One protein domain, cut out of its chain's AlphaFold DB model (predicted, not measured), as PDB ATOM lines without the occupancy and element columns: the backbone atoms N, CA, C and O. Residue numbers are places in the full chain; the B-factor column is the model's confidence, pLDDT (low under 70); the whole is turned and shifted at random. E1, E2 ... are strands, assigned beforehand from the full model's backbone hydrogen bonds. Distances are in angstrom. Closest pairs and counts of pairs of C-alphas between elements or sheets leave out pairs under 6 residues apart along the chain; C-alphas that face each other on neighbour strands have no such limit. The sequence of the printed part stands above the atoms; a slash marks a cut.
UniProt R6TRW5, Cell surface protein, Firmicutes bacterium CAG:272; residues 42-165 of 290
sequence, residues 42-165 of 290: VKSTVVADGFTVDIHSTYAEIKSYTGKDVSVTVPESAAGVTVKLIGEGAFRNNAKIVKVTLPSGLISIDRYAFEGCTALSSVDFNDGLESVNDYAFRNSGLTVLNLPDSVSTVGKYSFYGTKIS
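AT A GLANCE: This is residues 42 to 165 of the 290 residues of the protein "Cell surface protein" of Firmicutes bacterium CAG:272 (UniProt R6TRW5). With little regular structure, the chain winds in stacked turns, a solenoid with E4, E6 and E7 side by side along one wall and the strongly twisted, mixed sheet E1 E2 E3 E5 at one end. The printed part has 124 residues, under half in its seven named strands, E1 to E7; it is all strand, E4 E6 E7 parallel. It is compact, radius of gyration of the C-alphas 13.2 A, spanning 40 by 31 by 19 A.

IN THESE COORDINATES: E1 is residues 44 to 48, from C-alpha 44 at (-5.510, -34.133, -49.334); E2 51 to 55; E3 60 to 65, 14.0 A; E5 81 to 86, 14.2 A; E4 71 to 73; E6 99 to 101; E7 122 to 124, ending at C-alpha 124, (-28.579, -27.428, -35.463).

HOW THE PARTS SIT: E1, E2 and E3 form a meander, hairpins of antiparallel neighbours: N 46 and O 53 are 2.8 A apart, N 54 and O 61 2.9 A. E5 is parallel to E3, N 60 and O 82 2.9 A. Residues 85 to 86 of E5 pair, parallel, with 108 to 109. N 72 and O 99 are 2.9 A apart between E4 and E6, N 124 and O 100 2.9 A between E7 and E6.

THE WHOLE: The printed part has no cut. Links E5 to E6 and E6 to E7 are long. No printed residue is under 70 in pLDDT.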
ATOM      1  N   VAL A  42     -10.359 -37.131 -53.689       95.06
ATOM      2  CA  VAL A  42      -9.682 -36.515 -52.543       95.06
ATOM      3  C   VAL A  42      -8.280 -36.060 -52.968       95.06
ATOM      4  O   VAL A  42      -7.508 -36.838 -53.533       95.06
ATOM      5  N   LYS A  43      -7.955 -34.788 -52.722       96.75
ATOM      6  CA  LYS A  43      -6.639 -34.184 -52.993       96.75
ATOM      7  C   LYS A  43      -5.706 -34.270 -51.792       96.75
ATOM      8  O   LYS A  43      -4.508 -34.481 -51.962       96.75
ATOM      9  N   SER A  44      -6.241 -34.063 -50.596       96.88
ATOM     10  CA  SER A  44      -5.510 -34.133 -49.334       96.88
ATOM     11  C   SER A  44      -6.472 -34.407 -48.181       96.88
ATOM     12  O   SER A  44      -7.684 -34.306 -48.349       96.88
ATOM     13  N   THR A  45      -5.927 -34.723 -47.009       97.50
ATOM     14  CA  THR A  45      -6.696 -34.928 -45.778       97.50
ATOM     15  C   THR A  45      -6.090 -34.068 -44.674       97.50
ATOM     16  O   THR A  45      -4.868 -34.006 -44.527       97.50
ATOM     17  N   VAL A  46      -6.939 -33.399 -43.900       97.50
ATOM     18  CA  VAL A  46      -6.564 -32.579 -42.744       97.50
ATOM     19  C   VAL A  46      -7.078 -33.250 -41.479       97.50
ATOM     20  O   VAL A  46      -8.212 -33.721 -41.443       97.50
ATOM     21  N   VAL A  47      -6.256 -33.278 -40.428       97.81
ATOM     22  CA  VAL A  47      -6.664 -33.756 -39.104       97.81
ATOM     23  C   VAL A  47      -6.463 -32.638 -38.093       97.81
ATOM     24  O   VAL A  47      -5.337 -32.188 -37.892       97.81
ATOM     25  N   ALA A  48      -7.548 -32.178 -37.477       94.75
ATOM     26  CA  ALA A  48      -7.537 -31.106 -36.485       94.75
ATOM     27  C   ALA A  48      -8.770 -31.206 -35.580       94.75
ATOM     28  O   ALA A  48      -9.839 -31.594 -36.043       94.75
ATOM     29  N   ASP A  49      -8.621 -30.880 -34.293       94.69
ATOM     30  CA  ASP A  49      -9.725 -30.789 -33.321       94.69
ATOM     31  C   ASP A  49     -10.634 -32.034 -33.269       94.69
ATOM     32  O   ASP A  49     -11.847 -31.970 -33.093       94.69
ATOM     33  N   GLY A  50     -10.026 -33.212 -33.451       96.88
ATOM     34  CA  GLY A  50     -10.724 -34.497 -33.481       96.88
ATOM     35  C   GLY A  50     -11.387 -34.838 -34.818       96.88
ATOM     36  O   GLY A  50     -11.830 -35.974 -34.979       96.88
ATOM     37  N   PHE A  51     -11.422 -33.921 -35.781       98.50
ATOM     38  CA  PHE A  51     -11.915 -34.170 -37.131       98.50
ATOM     39  C   PHE A  51     -10.824 -34.731 -38.040       98.50
ATOM     40  O   PHE A  51      -9.693 -34.254 -38.033       98.50
ATOM     41  N   THR A  52     -11.200 -35.697 -38.872       98.62
ATOM     42  CA  THR A  52     -10.508 -36.029 -40.122       98.62
ATOM     43  C   THR A  52     -11.353 -35.482 -41.263       98.62
ATOM     44  O   THR A  52     -12.537 -35.810 -41.349       98.62
ATOM     45  N   VAL A  53     -10.768 -34.642 -42.111       98.50
ATOM     46  CA  VAL A  53     -11.467 -33.918 -43.178       98.50
ATOM     47  C   VAL A  53     -10.778 -34.179 -44.508       98.50
ATOM     48  O   VAL A  53      -9.611 -33.822 -44.675       98.50
ATOM     49  N   ASP A  54     -11.497 -34.772 -45.453       97.81
ATOM     50  CA  ASP A  54     -11.023 -34.969 -46.819       97.81
ATOM     51  C   ASP A  54     -11.284 -33.703 -47.645       97.81
ATOM     52  O   ASP A  54     -12.357 -33.098 -47.597       97.81
ATOM     53  N   ILE A  55     -10.264 -33.261 -48.375       97.88
ATOM     54  CA  ILE A  55     -10.262 -32.026 -49.158       97.88
ATOM     55  C   ILE A  55     -10.360 -32.389 -50.633       97.88
ATOM     56  O   ILE A  55      -9.463 -33.026 -51.193       97.88
ATOM     57  N   HIS A  56     -11.429 -31.942 -51.279       95.19
ATOM     58  CA  HIS A  56     -11.648 -32.066 -52.715       95.19
ATOM     59  C   HIS A  56     -11.244 -30.762 -53.417       95.19
ATOM     60  O   HIS A  56     -10.676 -29.850 -52.814       95.19
ATOM     61  N   SER A  57     -11.468 -30.659 -54.728       93.06
ATOM     62  CA  SER A  57     -11.107 -29.446 -55.464       93.06
ATOM     63  C   SER A  57     -12.048 -28.275 -55.184       93.06
ATOM     64  O   SER A  57     -11.587 -27.135 -55.219       93.06
ATOM     65  N   THR A  58     -13.322 -28.551 -54.887       93.44
ATOM     66  CA  THR A  58     -14.355 -27.521 -54.686       93.44
ATOM     67  C   THR A  58     -15.034 -27.547 -53.310       93.44
ATOM     68  O   THR A  58     -15.824 -26.646 -53.009       93.44
ATOM     69  N   TYR A  59     -14.749 -28.541 -52.464       95.62
ATOM     70  CA  TYR A  59     -15.360 -28.695 -51.138       95.62
ATOM     71  C   TYR A  59     -14.509 -29.544 -50.186       95.62
ATOM     72  O   TYR A  59     -13.533 -30.170 -50.595       95.62
ATOM     73  N   ALA A  60     -14.912 -29.575 -48.917       97.38
ATOM     74  CA  ALA A  60     -14.410 -30.491 -47.899       97.38
ATOM     75  C   ALA A  60     -15.517 -31.437 -47.386       97.38
ATOM     76  O   ALA A  60     -16.684 -31.040 -47.268       97.38
ATOM     77  N   GLU A  61     -15.129 -32.671 -47.063       97.12
ATOM     78  CA  GLU A  61     -15.945 -33.728 -46.453       97.12
ATOM     79  C   GLU A  61     -15.432 -34.019 -45.041       97.12
ATOM     80  O   GLU A  61     -14.257 -34.335 -44.849       97.12
ATOM     81  N   ILE A  62     -16.309 -33.979 -44.037       98.38
ATOM     82  CA  ILE A  62     -15.974 -34.513 -42.714       98.38
ATOM     83  C   ILE A  62     -15.966 -36.034 -42.803       98.38
ATOM     84  O   ILE A  62     -17.028 -36.649 -42.870       98.38
ATOM     85  N   LYS A  63     -14.779 -36.640 -42.776       97.81
ATOM     86  CA  LYS A  63     -14.622 -38.087 -42.913       97.81
ATOM     87  C   LYS A  63     -14.852 -38.836 -41.611       97.81
ATOM     88  O   LYS A  63     -15.427 -39.920 -41.609       97.81
ATOM     89  N   SER A  64     -14.374 -38.281 -40.502       98.12
ATOM     90  CA  SER A  64     -14.621 -38.834 -39.172       98.12
ATOM     91  C   SER A  64     -14.458 -37.790 -38.074       98.12
ATOM     92  O   SER A  64     -13.737 -36.805 -38.239       98.12
ATOM     93  N   TYR A  65     -15.099 -38.028 -36.932       98.50
ATOM     94  CA  TYR A  65     -14.881 -37.295 -35.693       98.50
ATOM     95  C   TYR A  65     -14.545 -38.258 -34.551       98.50
ATOM     96  O   TYR A  65     -15.335 -39.120 -34.167       98.50
ATOM     97  N   THR A  66     -13.356 -38.077 -33.983       96.75
ATOM     98  CA  THR A  66     -12.798 -38.843 -32.855       96.75
ATOM     99  C   THR A  66     -12.512 -37.960 -31.638       96.75
ATOM    100  O   THR A  66     -11.886 -38.402 -30.670       96.75
ATOM    101  N   GLY A  67     -12.967 -36.704 -31.680       95.50
ATOM    102  CA  GLY A  67     -12.834 -35.768 -30.573       95.50
ATOM    103  C   GLY A  67     -13.628 -36.200 -29.339       95.50
ATOM    104  O   GLY A  67     -14.369 -37.187 -29.330       95.50
ATOM    105  N   LYS A  68     -13.413 -35.469 -28.245       95.06
ATOM    106  CA  LYS A  68     -13.981 -35.790 -26.927       95.06
ATOM    107  C   LYS A  68     -15.117 -34.855 -26.527       95.06
ATOM    108  O   LYS A  68     -15.662 -35.035 -25.438       95.06
ATOM    109  N   ASP A  69     -15.444 -33.879 -27.366       97.25
ATOM    110  CA  ASP A  69     -16.428 -32.865 -27.028       97.25
ATOM    111  C   ASP A  69     -17.827 -33.468 -26.994       97.25
ATOM    112  O   ASP A  69     -18.178 -34.379 -27.745       97.25
ATOM    113  N   VAL A  70     -18.634 -32.939 -26.083       97.75
ATOM    114  CA  VAL A  70     -20.045 -33.309 -25.933       97.75
ATOM    115  C   VAL A  70     -20.925 -32.434 -26.831       97.75
ATOM    116  O   VAL A  70     -21.956 -32.886 -27.325       97.75
ATOM    117  N   SER A  71     -20.508 -31.191 -27.078       97.94
ATOM    118  CA  SER A  71     -21.119 -30.286 -28.050       97.94
ATOM    119  C   SER A  71     -20.099 -30.001 -29.138       97.94
ATOM    120  O   SER A  71     -19.057 -29.414 -28.858       97.94
ATOM    121  N   VAL A  72     -20.397 -30.421 -30.363       98.44
ATOM    122  CA  VAL A  72     -19.470 -30.351 -31.492       98.44
ATOM    123  C   VAL A  72     -19.934 -29.286 -32.474       98.44
ATOM    124  O   VAL A  72     -21.060 -29.334 -32.960       98.44
ATOM    125  N   THR A  73     -19.049 -28.355 -32.813       98.50
ATOM    126  CA  THR A  73     -19.248 -27.436 -33.937       98.50
ATOM    127  C   THR A  73     -18.398 -27.922 -35.096       98.50
ATOM    128  O   THR A  73     -17.173 -27.970 -34.996       98.50
ATOM    129  N   VAL A  74     -19.046 -28.328 -36.185       98.56
ATOM    130  CA  VAL A  74     -18.349 -28.736 -37.406       98.56
ATOM    131  C   VAL A  74     -17.737 -27.491 -38.063       98.56
ATOM    132  O   VAL A  74     -18.425 -26.473 -38.162       98.56
ATOM    133  N   PRO A  75     -16.468 -27.529 -38.507       98.19
ATOM    134  CA  PRO A  75     -15.825 -26.361 -39.103       98.19
ATOM    135  C   PRO A  75     -16.516 -25.918 -40.399       98.19
ATOM    136  O   PRO A  75     -16.910 -26.742 -41.219       98.19
ATOM    137  N   GLU A  76     -16.594 -24.603 -40.623       98.25
ATOM    138  CA  GLU A  76     -17.147 -24.012 -41.857       98.25
ATOM    139  C   GLU A  76     -16.295 -24.315 -43.098       98.25
ATOM    140  O   GLU A  76     -16.792 -24.401 -44.222       98.25
ATOM    141  N   SER A  77     -14.984 -24.469 -42.912       97.44
ATOM    142  CA  SER A  77     -14.034 -24.729 -43.990       97.44
ATOM    143  C   SER A  77     -12.811 -25.486 -43.487       97.44
ATOM    144  O   SER A  77     -12.479 -25.441 -42.303       97.44
ATOM    145  N   ALA A  78     -12.120 -26.156 -44.403       96.94
ATOM    146  CA  ALA A  78     -10.822 -26.768 -44.165       96.94
ATOM    147  C   ALA A  78      -9.935 -26.552 -45.396       96.94
ATOM    148  O   ALA A  78     -10.411 -26.619 -46.526       96.94
ATOM    149  N   ALA A  79      -8.652 -26.240 -45.187       96.06
ATOM    150  CA  ALA A  79      -7.690 -25.971 -46.265       96.06
ATOM    151  C   ALA A  79      -8.185 -24.965 -47.338       96.06
ATOM    152  O   ALA A  79      -7.859 -25.090 -48.515       96.06
ATOM    153  N   GLY A  80      -8.970 -23.959 -46.930       95.12
ATOM    154  CA  GLY A  80      -9.474 -22.902 -47.816       95.12
ATOM    155  C   GLY A  80     -10.710 -23.264 -48.646       95.12
ATOM    156  O   GLY A  80     -11.145 -22.434 -49.442       95.12
ATOM    157  N   VAL A  81     -11.300 -24.451 -48.462       96.88
ATOM    158  CA  VAL A  81     -12.562 -24.854 -49.107       96.88
ATOM    159  C   VAL A  81     -13.661 -25.106 -48.074       96.88
ATOM    160  O   VAL A  81     -13.399 -25.560 -46.962       96.88
ATOM    161  N   THR A  82     -14.906 -24.793 -48.433       97.50
ATOM    162  CA  THR A  82     -16.082 -24.936 -47.560       97.50
ATOM    163  C   THR A  82     -16.415 -26.403 -47.292       97.50
ATOM    164  O   THR A  82     -16.398 -27.222 -48.215       97.50
ATOM    165  N   VAL A  83     -16.777 -26.730 -46.050       97.94
ATOM    166  CA  VAL A  83     -17.310 -28.053 -45.694       97.94
ATOM    167  C   VAL A  83     -18.741 -28.168 -46.214       97.94
ATOM    168  O   VAL A  83     -19.629 -27.449 -45.765       97.94
ATOM    169  N   LYS A  84     -18.962 -29.075 -47.171       97.44
ATOM    170  CA  LYS A  84     -20.281 -29.292 -47.799       97.44
ATOM    171  C   LYS A  84     -20.905 -30.643 -47.466       97.44
ATOM    172  O   LYS A  84     -22.102 -30.822 -47.692       97.44
ATOM    173  N   LEU A  85     -20.118 -31.573 -46.931       96.31
ATOM    174  CA  LEU A  85     -20.527 -32.956 -46.719       96.31
ATOM    175  C   LEU A  85     -20.134 -33.439 -45.320       96.31
ATOM    176  O   LEU A  85     -18.974 -33.326 -44.920       96.31
ATOM    177  N   ILE A  86     -21.094 -34.019 -44.598       98.12
ATOM    178  CA  ILE A  86     -20.788 -34.947 -43.507       98.12
ATOM    179  C   ILE A  86     -20.724 -36.336 -44.129       98.12
ATOM    180  O   ILE A  86     -21.748 -36.843 -44.586       98.12
ATOM    181  N   GLY A  87     -19.523 -36.904 -44.193       96.38
ATOM    182  CA  GLY A  87     -19.237 -38.137 -44.913       96.38
ATOM    183  C   GLY A  87     -19.854 -39.383 -44.286       96.38
ATOM    184  O   GLY A  87     -20.338 -39.376 -43.147       96.38
ATOM    185  N   GLU A  88     -19.814 -40.475 -45.052       95.31
ATOM    186  CA  GLU A  88     -20.366 -41.764 -44.638       95.31
ATOM    187  C   GLU A  88     -19.780 -42.205 -43.287       95.31
ATOM    188  O   GLU A  88     -18.574 -42.410 -43.143       95.31
ATOM    189  N   GLY A  89     -20.649 -42.354 -42.286       96.75
ATOM    190  CA  GLY A  89     -20.270 -42.804 -40.950       96.75
ATOM    191  C   GLY A  89     -19.421 -41.832 -40.121       96.75
ATOM    192  O   GLY A  89     -18.849 -42.269 -39.123       96.75
ATOM    193  N   ALA A  90     -19.340 -40.547 -40.480       98.44
ATOM    194  CA  ALA A  90     -18.407 -39.597 -39.862       98.44
ATOM    195  C   ALA A  90     -18.470 -39.525 -38.321       98.44
ATOM    196  O   ALA A  90     -17.443 -39.392 -37.657       98.44
ATOM    197  N   PHE A  91     -19.656 -39.654 -37.734       98.69
ATOM    198  CA  PHE A  91     -19.885 -39.668 -36.287       98.69
ATOM    199  C   PHE A  91     -20.434 -41.009 -35.789       98.69
ATOM    200  O   PHE A  91     -20.879 -41.099 -34.647       98.69
ATOM    201  N   ARG A  92     -20.422 -42.062 -36.613       98.31
ATOM    202  CA  ARG A  92     -21.090 -43.336 -36.321       98.31
ATOM    203  C   ARG A  92     -20.691 -43.906 -34.955       98.31
ATOM    204  O   ARG A  92     -19.514 -43.992 -34.615       98.31
ATOM    205  N   ASN A  93     -21.689 -44.355 -34.198       98.19
ATOM    206  CA  ASN A  93     -21.586 -44.914 -32.850       98.19
ATOM    207  C   ASN A  93     -20.939 -43.975 -31.819       98.19
ATOM    208  O   ASN A  93     -20.468 -44.434 -30.772       98.19
ATOM    209  N   ASN A  94     -20.915 -42.661 -32.068       97.50
ATOM    210  CA  ASN A  94     -20.434 -41.716 -31.075       97.50
ATOM    211  C   ASN A  94     -21.465 -41.560 -29.945       97.50
ATOM    212  O   ASN A  94     -22.434 -40.813 -30.035       97.50
ATOM    213  N   ALA A  95     -21.226 -42.271 -28.845       95.25
ATOM    214  CA  ALA A  95     -22.099 -42.279 -27.675       95.25
ATOM    215  C   ALA A  95     -21.905 -41.073 -26.731       95.25
ATOM    216  O   ALA A  95     -22.473 -41.067 -25.642       95.25
ATOM    217  N   LYS A  96     -21.070 -40.085 -27.090       96.94
ATOM    218  CA  LYS A  96     -20.736 -38.937 -26.225       96.94
ATOM    219  C   LYS A  96     -21.292 -37.616 -26.724       96.94
ATOM    220  O   LYS A  96     -21.607 -36.762 -25.900       96.94
ATOM    221  N   ILE A  97     -21.383 -37.434 -28.041       98.12
ATOM    222  CA  ILE A  97     -21.930 -36.203 -28.605       98.12
ATOM    223  C   ILE A  97     -23.408 -36.094 -28.240       98.12
ATOM    224  O   ILE A  97     -24.190 -37.015 -28.457       98.12
ATOM    225  N   VAL A  98     -23.772 -34.958 -27.665       98.44
ATOM    226  CA  VAL A  98     -25.141 -34.605 -27.280       98.44
ATOM    227  C   VAL A  98     -25.706 -33.569 -28.240       98.44
ATOM    228  O   VAL A  98     -26.892 -33.604 -28.564       98.44
ATOM    229  N   LYS A  99     -24.855 -32.675 -28.749       98.44
ATOM    230  CA  LYS A  99     -25.248 -31.635 -29.693       98.44
ATOM    231  C   LYS A  99     -24.236 -31.505 -30.823       98.44
ATOM    232  O   LYS A  99     -23.031 -31.570 -30.584       98.44
ATOM    233  N   VAL A 100     -24.736 -31.284 -32.036       98.50
ATOM    234  CA  VAL A 100     -23.916 -30.959 -33.209       98.50
ATOM    235  C   VAL A 100     -24.456 -29.698 -33.871       98.50
ATOM    236  O   VAL A 100     -25.653 -29.610 -34.133       98.50
ATOM    237  N   THR A 101     -23.580 -28.742 -34.163       98.50
ATOM    238  CA  THR A 101     -23.884 -27.570 -34.992       98.50
ATOM    239  C   THR A 101     -23.222 -27.750 -36.352       98.50
ATOM    240  O   THR A 101     -22.003 -27.938 -36.428       98.50
ATOM    241  N   LEU A 102     -24.036 -27.751 -37.411       98.31
ATOM    242  CA  LEU A 102     -23.597 -27.957 -38.791       98.31
ATOM    243  C   LEU A 102     -23.185 -26.629 -39.444       98.31
ATOM    244  O   LEU A 102     -23.739 -25.587 -39.090       98.31
ATOM    245  N   PRO A 103     -22.220 -26.649 -40.384       97.88
ATOM    246  CA  PRO A 103     -21.710 -25.429 -40.980       97.88
ATOM    247  C   PRO A 103     -22.728 -24.844 -41.961       97.88
ATOM    248  O   PRO A 103     -23.492 -25.569 -42.603       97.88
ATOM    249  N   SER A 104     -22.709 -23.525 -42.124       97.25
ATOM    250  CA  SER A 104     -23.630 -22.784 -42.994       97.25
ATOM    251  C   SER A 104     -23.637 -23.272 -44.449       97.25
ATOM    252  O   SER A 104     -24.687 -23.289 -45.093       97.25
ATOM    253  N   GLY A 105     -22.479 -23.712 -44.950       96.31
ATOM    254  CA  GLY A 105     -22.294 -24.208 -46.314       96.31
ATOM    255  C   GLY A 105     -22.606 -25.693 -46.530       96.31
ATOM    256  O   GLY A 105     -22.366 -26.188 -47.634       96.31
ATOM    257  N   LEU A 106     -23.102 -26.410 -45.514       97.38
ATOM    258  CA  LEU A 106     -23.390 -27.839 -45.625       97.38
ATOM    259  C   LEU A 106     -24.551 -28.107 -46.592       97.38
ATOM    260  O   LEU A 106     -25.594 -27.466 -46.516       97.38
ATOM    261  N   ILE A 107     -24.383 -29.097 -47.468       96.00
ATOM    262  CA  ILE A 107     -25.387 -29.496 -48.462       96.00
ATOM    263  C   ILE A 107     -25.942 -30.894 -48.171       96.00
ATOM    264  O   ILE A 107     -27.122 -31.150 -48.411       96.00
ATOM    265  N   SER A 108     -25.130 -31.810 -47.635       95.31
ATOM    266  CA  SER A 108     -25.541 -33.206 -47.459       95.31
ATOM    267  C   SER A 108     -25.001 -33.837 -46.176       95.31
ATOM    268  O   SER A 108     -23.847 -33.636 -45.792       95.31
ATOM    269  N   ILE A 109     -25.844 -34.660 -45.550       97.38
ATOM    270  CA  ILE A 109     -25.485 -35.588 -44.475       97.38
ATOM    271  C   ILE A 109     -25.591 -36.998 -45.036       97.38
ATOM    272  O   ILE A 109     -26.684 -37.450 -45.393       97.38
ATOM    273  N   ASP A 110     -24.454 -37.679 -45.134       94.88
ATOM    274  CA  ASP A 110     -24.382 -38.942 -45.842       94.88
ATOM    275  C   ASP A 110     -24.773 -40.156 -44.986       94.88
ATOM    276  O   ASP A 110     -25.146 -40.059 -43.810       94.88
ATOM    277  N   ARG A 111     -24.740 -41.332 -45.615       94.00
ATOM    278  CA  ARG A 111     -25.185 -42.587 -45.027       94.00
ATOM    279  C   ARG A 111     -24.496 -42.858 -43.701       94.00
ATOM    280  O   ARG A 111     -23.295 -42.657 -43.542       94.00
ATOM    281  N   TYR A 112     -25.270 -43.332 -42.733       97.44
ATOM    282  CA  TYR A 112     -24.775 -43.690 -41.399       97.44
ATOM    283  C   TYR A 112     -24.053 -42.566 -40.629       97.44
ATOM    284  O   TYR A 112     -23.480 -42.865 -39.580       97.44
ATOM    285  N   ALA A 113     -24.057 -41.310 -41.104       98.44
ATOM    286  CA  ALA A 113     -23.232 -40.227 -40.561       98.44
ATOM    287  C   ALA A 113     -23.333 -40.103 -39.035       98.44
ATOM    288  O   ALA A 113     -22.312 -39.976 -38.373       98.44
ATOM    289  N   PHE A 114     -24.536 -40.222 -38.480       98.75
ATOM    290  CA  PHE A 114     -24.844 -40.199 -37.051       98.75
ATOM    291  C   PHE A 114     -25.561 -41.482 -36.585       98.75
ATOM    292  O   PHE A 114     -26.283 -41.465 -35.582       98.75
ATOM    293  N   GLU A 115     -25.400 -42.606 -37.298       98.69
ATOM    294  CA  GLU A 115     -25.993 -43.873 -36.858       98.69
ATOM    295  C   GLU A 115     -25.433 -44.253 -35.482       98.69
ATOM    296  O   GLU A 115     -24.223 -44.240 -35.272       98.69
ATOM    297  N   GLY A 116     -26.303 -44.627 -34.544       98.38
ATOM    298  CA  GLY A 116     -25.900 -45.105 -33.223       98.38
ATOM    299  C   GLY A 116     -25.351 -44.017 -32.296       98.38
ATOM    300  O   GLY A 116     -24.810 -44.345 -31.240       98.38
ATOM    301  N   CYS A 117     -25.492 -42.733 -32.644       98.44
ATOM    302  CA  CYS A 117     -25.182 -41.616 -31.749       98.44
ATOM    303  C   CYS A 117     -26.245 -41.495 -30.651       98.44
ATOM    304  O   CYS A 117     -27.106 -40.618 -30.681       98.44
ATOM    305  N   THR A 118     -26.240 -42.424 -29.700       98.06
ATOM    306  CA  THR A 118     -27.324 -42.618 -28.723       98.06
ATOM    307  C   THR A 118     -27.498 -41.466 -27.734       98.06
ATOM    308  O   THR A 118     -28.590 -41.308 -27.197       98.06
ATOM    309  N   ALA A 119     -26.465 -40.647 -27.519       98.12
ATOM    310  CA  ALA A 119     -26.534 -39.452 -26.675       98.12
ATOM    311  C   ALA A 119     -26.954 -38.180 -27.434       98.12
ATOM    312  O   ALA A 119     -27.302 -37.190 -26.791       98.12
ATOM    313  N   LEU A 120     -26.946 -38.194 -28.775       98.38
ATOM    314  CA  LEU A 120     -27.194 -37.017 -29.614       98.38
ATOM    315  C   LEU A 120     -28.651 -36.579 -29.495       98.38
ATOM    316  O   LEU A 120     -29.510 -37.167 -30.138       98.38
ATOM    317  N   SER A 121     -28.940 -35.543 -28.713       97.75
ATOM    318  CA  SER A 121     -30.306 -35.074 -28.472       97.75
ATOM    319  C   SER A 121     -30.798 -34.069 -29.510       97.75
ATOM    320  O   SER A 121     -32.008 -33.999 -29.750       97.75
ATOM    321  N   SER A 122     -29.889 -33.290 -30.109       97.56
ATOM    322  CA  SER A 122     -30.217 -32.196 -31.033       97.56
ATOM    323  C   SER A 122     -29.123 -31.955 -32.073       97.56
ATOM    324  O   SER A 122     -27.933 -32.032 -31.759       97.56
ATOM    325  N   VAL A 123     -29.536 -31.558 -33.273       98.31
ATOM    326  CA  VAL A 123     -28.657 -31.063 -34.336       98.31
ATOM    327  C   VAL A 123     -29.169 -29.703 -34.788       98.31
ATOM    328  O   VAL A 123     -30.355 -29.568 -35.090       98.31
ATOM    329  N   ASP A 124     -28.281 -28.714 -34.841       97.88
ATOM    330  CA  ASP A 124     -28.579 -27.428 -35.463       97.88
ATOM    331  C   ASP A 124     -28.283 -27.566 -36.964       97.88
ATOM    332  O   ASP A 124     -27.121 -27.565 -37.383       97.88
ATOM    333  N   PHE A 125     -29.338 -27.764 -37.758       97.19
ATOM    334  CA  PHE A 125     -29.255 -27.834 -39.217       97.19
ATOM    335  C   PHE A 125     -29.095 -26.435 -39.825       97.19
ATOM    336  O   PHE A 125     -29.652 -25.468 -39.307       97.19
ATOM    337  N   ASN A 126     -28.353 -26.325 -40.928       96.44
ATOM    338  CA  ASN A 126     -28.221 -25.081 -41.687       96.44
ATOM    339  C   ASN A 126     -29.333 -24.955 -42.742       96.44
ATOM    340  O   ASN A 126     -29.759 -25.954 -43.313       96.44
ATOM    341  N   ASP A 127     -29.724 -23.729 -43.094       94.75
ATOM    342  CA  ASP A 127     -30.806 -23.468 -44.061       94.75
ATOM    343  C   ASP A 127     -30.539 -24.012 -45.476       94.75
ATOM    344  O   ASP A 127     -31.470 -24.168 -46.264       94.75
ATOM    345  N   GLY A 128     -29.280 -24.298 -45.821       94.12
ATOM    346  CA  GLY A 128     -28.863 -24.804 -47.132       94.12
ATOM    347  C   GLY A 128     -28.842 -26.329 -47.267       94.12
ATOM    348  O   GLY A 128     -28.463 -26.818 -48.327       94.12
ATOM    349  N   LEU A 129     -29.209 -27.086 -46.227       95.50
ATOM    350  CA  LEU A 129     -29.163 -28.547 -46.268       95.50
ATOM    351  C   LEU A 129     -30.157 -29.115 -47.289       95.50
ATOM    352  O   LEU A 129     -31.364 -28.956 -47.152       95.50
ATOM    353  N   GLU A 130     -29.666 -29.873 -48.265       94.06
ATOM    354  CA  GLU A 130     -30.506 -30.451 -49.318       94.06
ATOM    355  C   GLU A 130     -30.856 -31.922 -49.061       94.06
ATOM    356  O   GLU A 130     -31.915 -32.387 -49.498       94.06
ATOM    357  N   SER A 131     -29.977 -32.680 -48.391       92.94
ATOM    358  CA  SER A 131     -30.099 -34.143 -48.286       92.94
ATOM    359  C   SER A 131     -29.731 -34.708 -46.912       92.94
ATOM    360  O   SER A 131     -28.649 -34.452 -46.382       92.94
ATOM    361  N   VAL A 132     -30.615 -35.556 -46.380       95.94
ATOM    362  CA  VAL A 132     -30.350 -36.470 -45.259       95.94
ATOM    363  C   VAL A 132     -30.480 -37.899 -45.779       95.94
ATOM    364  O   VAL A 132     -31.589 -38.378 -46.019       95.94
ATOM    365  N   ASN A 133     -29.351 -38.573 -45.984       93.81
ATOM    366  CA  ASN A 133     -29.305 -39.842 -46.709       93.81
ATOM    367  C   ASN A 133     -29.697 -41.059 -45.855       93.81
ATOM    368  O   ASN A 133     -30.054 -40.966 -44.675       93.81
ATOM    369  N   ASP A 134     -29.686 -42.228 -46.499       94.75
ATOM    370  CA  ASP A 134     -30.102 -43.493 -45.901       94.75
ATOM    371  C   ASP A 134     -29.358 -43.761 -44.582       94.75
ATOM    372  O   ASP A 134     -28.139 -43.636 -44.499       94.75
ATOM    373  N   TYR A 135     -30.089 -44.162 -43.543       97.12
ATOM    374  CA  TYR A 135     -29.546 -44.491 -42.218       97.12
ATOM    375  C   TYR A 135     -28.824 -43.349 -41.472       97.12
ATOM    376  O   TYR A 135     -28.259 -43.611 -40.410       97.12
ATOM    377  N   ALA A 136     -28.832 -42.107 -41.976       98.12
ATOM    378  CA  ALA A 136     -28.020 -41.005 -41.447       98.12
ATOM    379  C   ALA A 136     -28.135 -40.802 -39.925       98.12
ATOM    380  O   ALA A 136     -27.123 -40.587 -39.277       98.12
ATOM    381  N   PHE A 137     -29.328 -40.927 -39.342       98.69
ATOM    382  CA  PHE A 137     -29.597 -40.774 -37.905       98.69
ATOM    383  C   PHE A 137     -30.168 -42.045 -37.261       98.69
ATOM    384  O   PHE A 137     -30.773 -41.980 -36.185       98.69
ATOM    385  N   ARG A 138     -29.991 -43.212 -37.893       98.69
ATOM    386  CA  ARG A 138     -30.549 -44.475 -37.397       98.69
ATOM    387  C   ARG A 138     -30.086 -44.763 -35.967       98.69
ATOM    388  O   ARG A 138     -28.897 -44.746 -35.674       98.69
ATOM    389  N   ASN A 139     -31.024 -45.084 -35.082       98.50
ATOM    390  CA  ASN A 139     -30.808 -45.367 -33.663       98.50
ATOM    391  C   ASN A 139     -30.013 -44.271 -32.925       98.50
ATOM    392  O   ASN A 139     -29.321 -44.562 -31.948       98.50
ATOM    393  N   SER A 140     -30.081 -43.020 -33.388       98.44
ATOM    394  CA  SER A 140     -29.550 -41.878 -32.641       98.44
ATOM    395  C   SER A 140     -30.504 -41.457 -31.516       98.44
ATOM    396  O   SER A 140     -31.694 -41.785 -31.521       98.44
ATOM    397  N   GLY A 141     -29.984 -40.708 -30.544       98.06
ATOM    398  CA  GLY A 141     -30.752 -40.165 -29.422       98.06
ATOM    399  C   GLY A 141     -31.654 -38.980 -29.776       98.06
ATOM    400  O   GLY A 141     -32.173 -38.342 -28.862       98.06
ATOM    401  N   LEU A 142     -31.813 -38.649 -31.066       98.25
ATOM    402  CA  LEU A 142     -32.368 -37.369 -31.499       98.25
ATOM    403  C   LEU A 142     -33.791 -37.191 -30.967       98.25
ATOM    404  O   LEU A 142     -34.641 -38.053 -31.183       98.25
ATOM    405  N   THR A 143     -34.041 -36.078 -30.274       97.38
ATOM    406  CA  THR A 143     -35.342 -35.761 -29.646       97.38
ATOM    407  C   THR A 143     -36.076 -34.617 -30.338       97.38
ATOM    408  O   THR A 143     -37.307 -34.568 -30.321       97.38
ATOM    409  N   VAL A 144     -35.317 -33.724 -30.977       91.62
ATOM    410  CA  VAL A 144     -35.809 -32.570 -31.727       91.62
ATOM    411  C   VAL A 144     -35.327 -32.698 -33.166       91.62
ATOM    412  O   VAL A 144     -34.131 -32.865 -33.405       91.62
ATOM    413  N   LEU A 145     -36.256 -32.611 -34.118       95.69
ATOM    414  CA  LEU A 145     -35.966 -32.674 -35.546       95.69
ATOM    415  C   LEU A 145     -36.577 -31.465 -36.252       95.69
ATOM    416  O   LEU A 145     -37.778 -31.432 -36.511       95.69
ATOM    417  N   ASN A 146     -35.719 -30.504 -36.587       93.38
ATOM    418  CA  ASN A 146     -36.081 -29.284 -37.304       93.38
ATOM    419  C   ASN A 146     -35.359 -29.272 -38.654       93.38
ATOM    420  O   ASN A 146     -34.324 -28.627 -38.801       93.38
ATOM    421  N   LEU A 147     -35.862 -30.047 -39.617       94.19
ATOM    422  CA  LEU A 147     -35.306 -30.038 -40.970       94.19
ATOM    423  C   LEU A 147     -35.660 -28.719 -41.677       94.19
ATOM    424  O   LEU A 147     -36.819 -28.301 -41.605       94.19
ATOM    425  N   PRO A 148     -34.705 -28.077 -42.369       93.56
ATOM    426  CA  PRO A 148     -34.978 -26.865 -43.131       93.56
ATOM    427  C   PRO A 148     -35.805 -27.186 -44.385       93.56
ATOM    428  O   PRO A 148     -35.761 -28.299 -44.916       93.56
ATOM    429  N   ASP A 149     -36.554 -26.199 -44.886       91.00
ATOM    430  CA  ASP A 149     -37.467 -26.375 -46.030       91.00
ATOM    431  C   ASP A 149     -36.734 -26.699 -47.358       91.00
ATOM    432  O   ASP A 149     -37.354 -27.168 -48.321       91.00
ATOM    433  N   SER A 150     -35.415 -26.487 -47.405       92.12
ATOM    434  CA  SER A 150     -34.505 -26.840 -48.505       92.12
ATOM    435  C   SER A 150     -34.252 -28.344 -48.650       92.12
ATOM    436  O   SER A 150     -33.883 -28.786 -49.741       92.12
ATOM    437  N   VAL A 151     -34.497 -29.147 -47.605       92.75
ATOM    438  CA  VAL A 151     -34.270 -30.598 -47.649       92.75
ATOM    439  C   VAL A 151     -35.239 -31.252 -48.621       92.75
ATOM    440  O   VAL A 151     -36.416 -31.430 -48.322       92.75
ATOM    441  N   SER A 152     -34.721 -31.701 -49.758       90.06
ATOM    442  CA  SER A 152     -35.489 -32.410 -50.784       90.06
ATOM    443  C   SER A 152     -35.433 -33.932 -50.623       90.06
ATOM    444  O   SER A 152     -36.296 -34.644 -51.146       90.06
ATOM    445  N   THR A 153     -34.446 -34.436 -49.870       90.50
ATOM    446  CA  THR A 153     -34.194 -35.871 -49.687       90.50
ATOM    447  C   THR A 153     -34.164 -36.270 -48.219       90.50
ATOM    448  O   THR A 153     -33.323 -35.812 -47.450       90.50
ATOM    449  N   VAL A 154     -35.055 -37.200 -47.863       94.00
ATOM    450  CA  VAL A 154     -35.057 -37.932 -46.591       94.00
ATOM    451  C   VAL A 154     -34.939 -39.419 -46.909       94.00
ATOM    452  O   VAL A 154     -35.876 -40.025 -47.434       94.00
ATOM    453  N   GLY A 155     -33.775 -39.997 -46.629       93.62
ATOM    454  CA  GLY A 155     -33.401 -41.352 -47.015       93.62
ATOM    455  C   GLY A 155     -34.152 -42.456 -46.272       93.62
ATOM    456  O   GLY A 155     -34.839 -42.234 -45.267       93.62
ATOM    457  N   LYS A 156     -34.004 -43.688 -46.762       95.00
ATOM    458  CA  LYS A 156     -34.527 -44.898 -46.120       95.00
ATOM    459  C   LYS A 156     -33.894 -45.065 -44.747       95.00
ATOM    460  O   LYS A 156     -32.696 -44.852 -44.590       95.00
ATOM    461  N   TYR A 157     -34.683 -45.471 -43.756       97.38
ATOM    462  CA  TYR A 157     -34.211 -45.668 -42.376       97.38
ATOM    463  C   TYR A 157     -33.520 -44.443 -41.735       97.38
ATOM    464  O   TYR A 157     -32.899 -44.594 -40.682       97.38
ATOM    465  N   SER A 158     -33.592 -43.253 -42.343       96.81
ATOM    466  CA  SER A 158     -32.810 -42.074 -41.941       96.81
ATOM    467  C   SER A 158     -33.001 -41.714 -40.472       96.81
ATOM    468  O   SER A 158     -32.011 -41.466 -39.802       96.81
ATOM    469  N   PHE A 159     -34.223 -41.793 -39.943       98.50
ATOM    470  CA  PHE A 159     -34.558 -41.537 -38.536       98.50
ATOM    471  C   PHE A 159     -35.112 -42.780 -37.820       98.50
ATOM    472  O   PHE A 159     -35.804 -42.661 -36.806       98.50
ATOM    473  N   TYR A 160     -34.801 -43.983 -38.321       98.50
ATOM    474  CA  TYR A 160     -35.215 -45.248 -37.709       98.50
ATOM    475  C   TYR A 160     -34.799 -45.285 -36.234       98.50
ATOM    476  O   TYR A 160     -33.629 -45.081 -35.927       98.50
ATOM    477  N   GLY A 161     -35.724 -45.586 -35.326       98.31
ATOM    478  CA  GLY A 161     -35.447 -45.795 -33.904       98.31
ATOM    479  C   GLY A 161     -35.037 -44.539 -33.129       98.31
ATOM    480  O   GLY A 161     -34.542 -44.665 -32.008       98.31
ATOM    481  N   THR A 162     -35.217 -43.343 -33.701       98.56
ATOM    482  CA  THR A 162     -34.933 -42.079 -33.003       98.56
ATOM    483  C   THR A 162     -35.973 -41.776 -31.920       98.56
ATOM    484  O   THR A 162     -37.005 -42.441 -31.799       98.56
ATOM    485  N   LYS A 163     -35.691 -40.782 -31.074       98.12
ATOM    486  CA  LYS A 163     -36.533 -40.389 -29.932       98.12
ATOM    487  C   LYS A 163     -37.337 -39.117 -30.197       98.12
ATOM    488  O   LYS A 163     -37.814 -38.498 -29.243       98.12
ATOM    489  N   ILE A 164     -37.494 -38.749 -31.470       98.38
ATOM    490  CA  ILE A 164     -38.211 -37.548 -31.894       98.38
ATOM    491  C   ILE A 164     -39.664 -37.602 -31.424       98.38
ATOM    492  O   ILE A 164     -40.296 -38.659 -31.439       98.38
ATOM    493  N   SER A 165     -40.180 -36.458 -30.983       97.50
ATOM    494  CA  SER A 165     -41.567 -36.328 -30.509       97.50
ATOM    495  C   SER A 165     -42.509 -35.725 -31.548       97.50
ATOM    496  O   SER A 165     -43.713 -35.979 -31.518       97.50
TER     497      SER A 165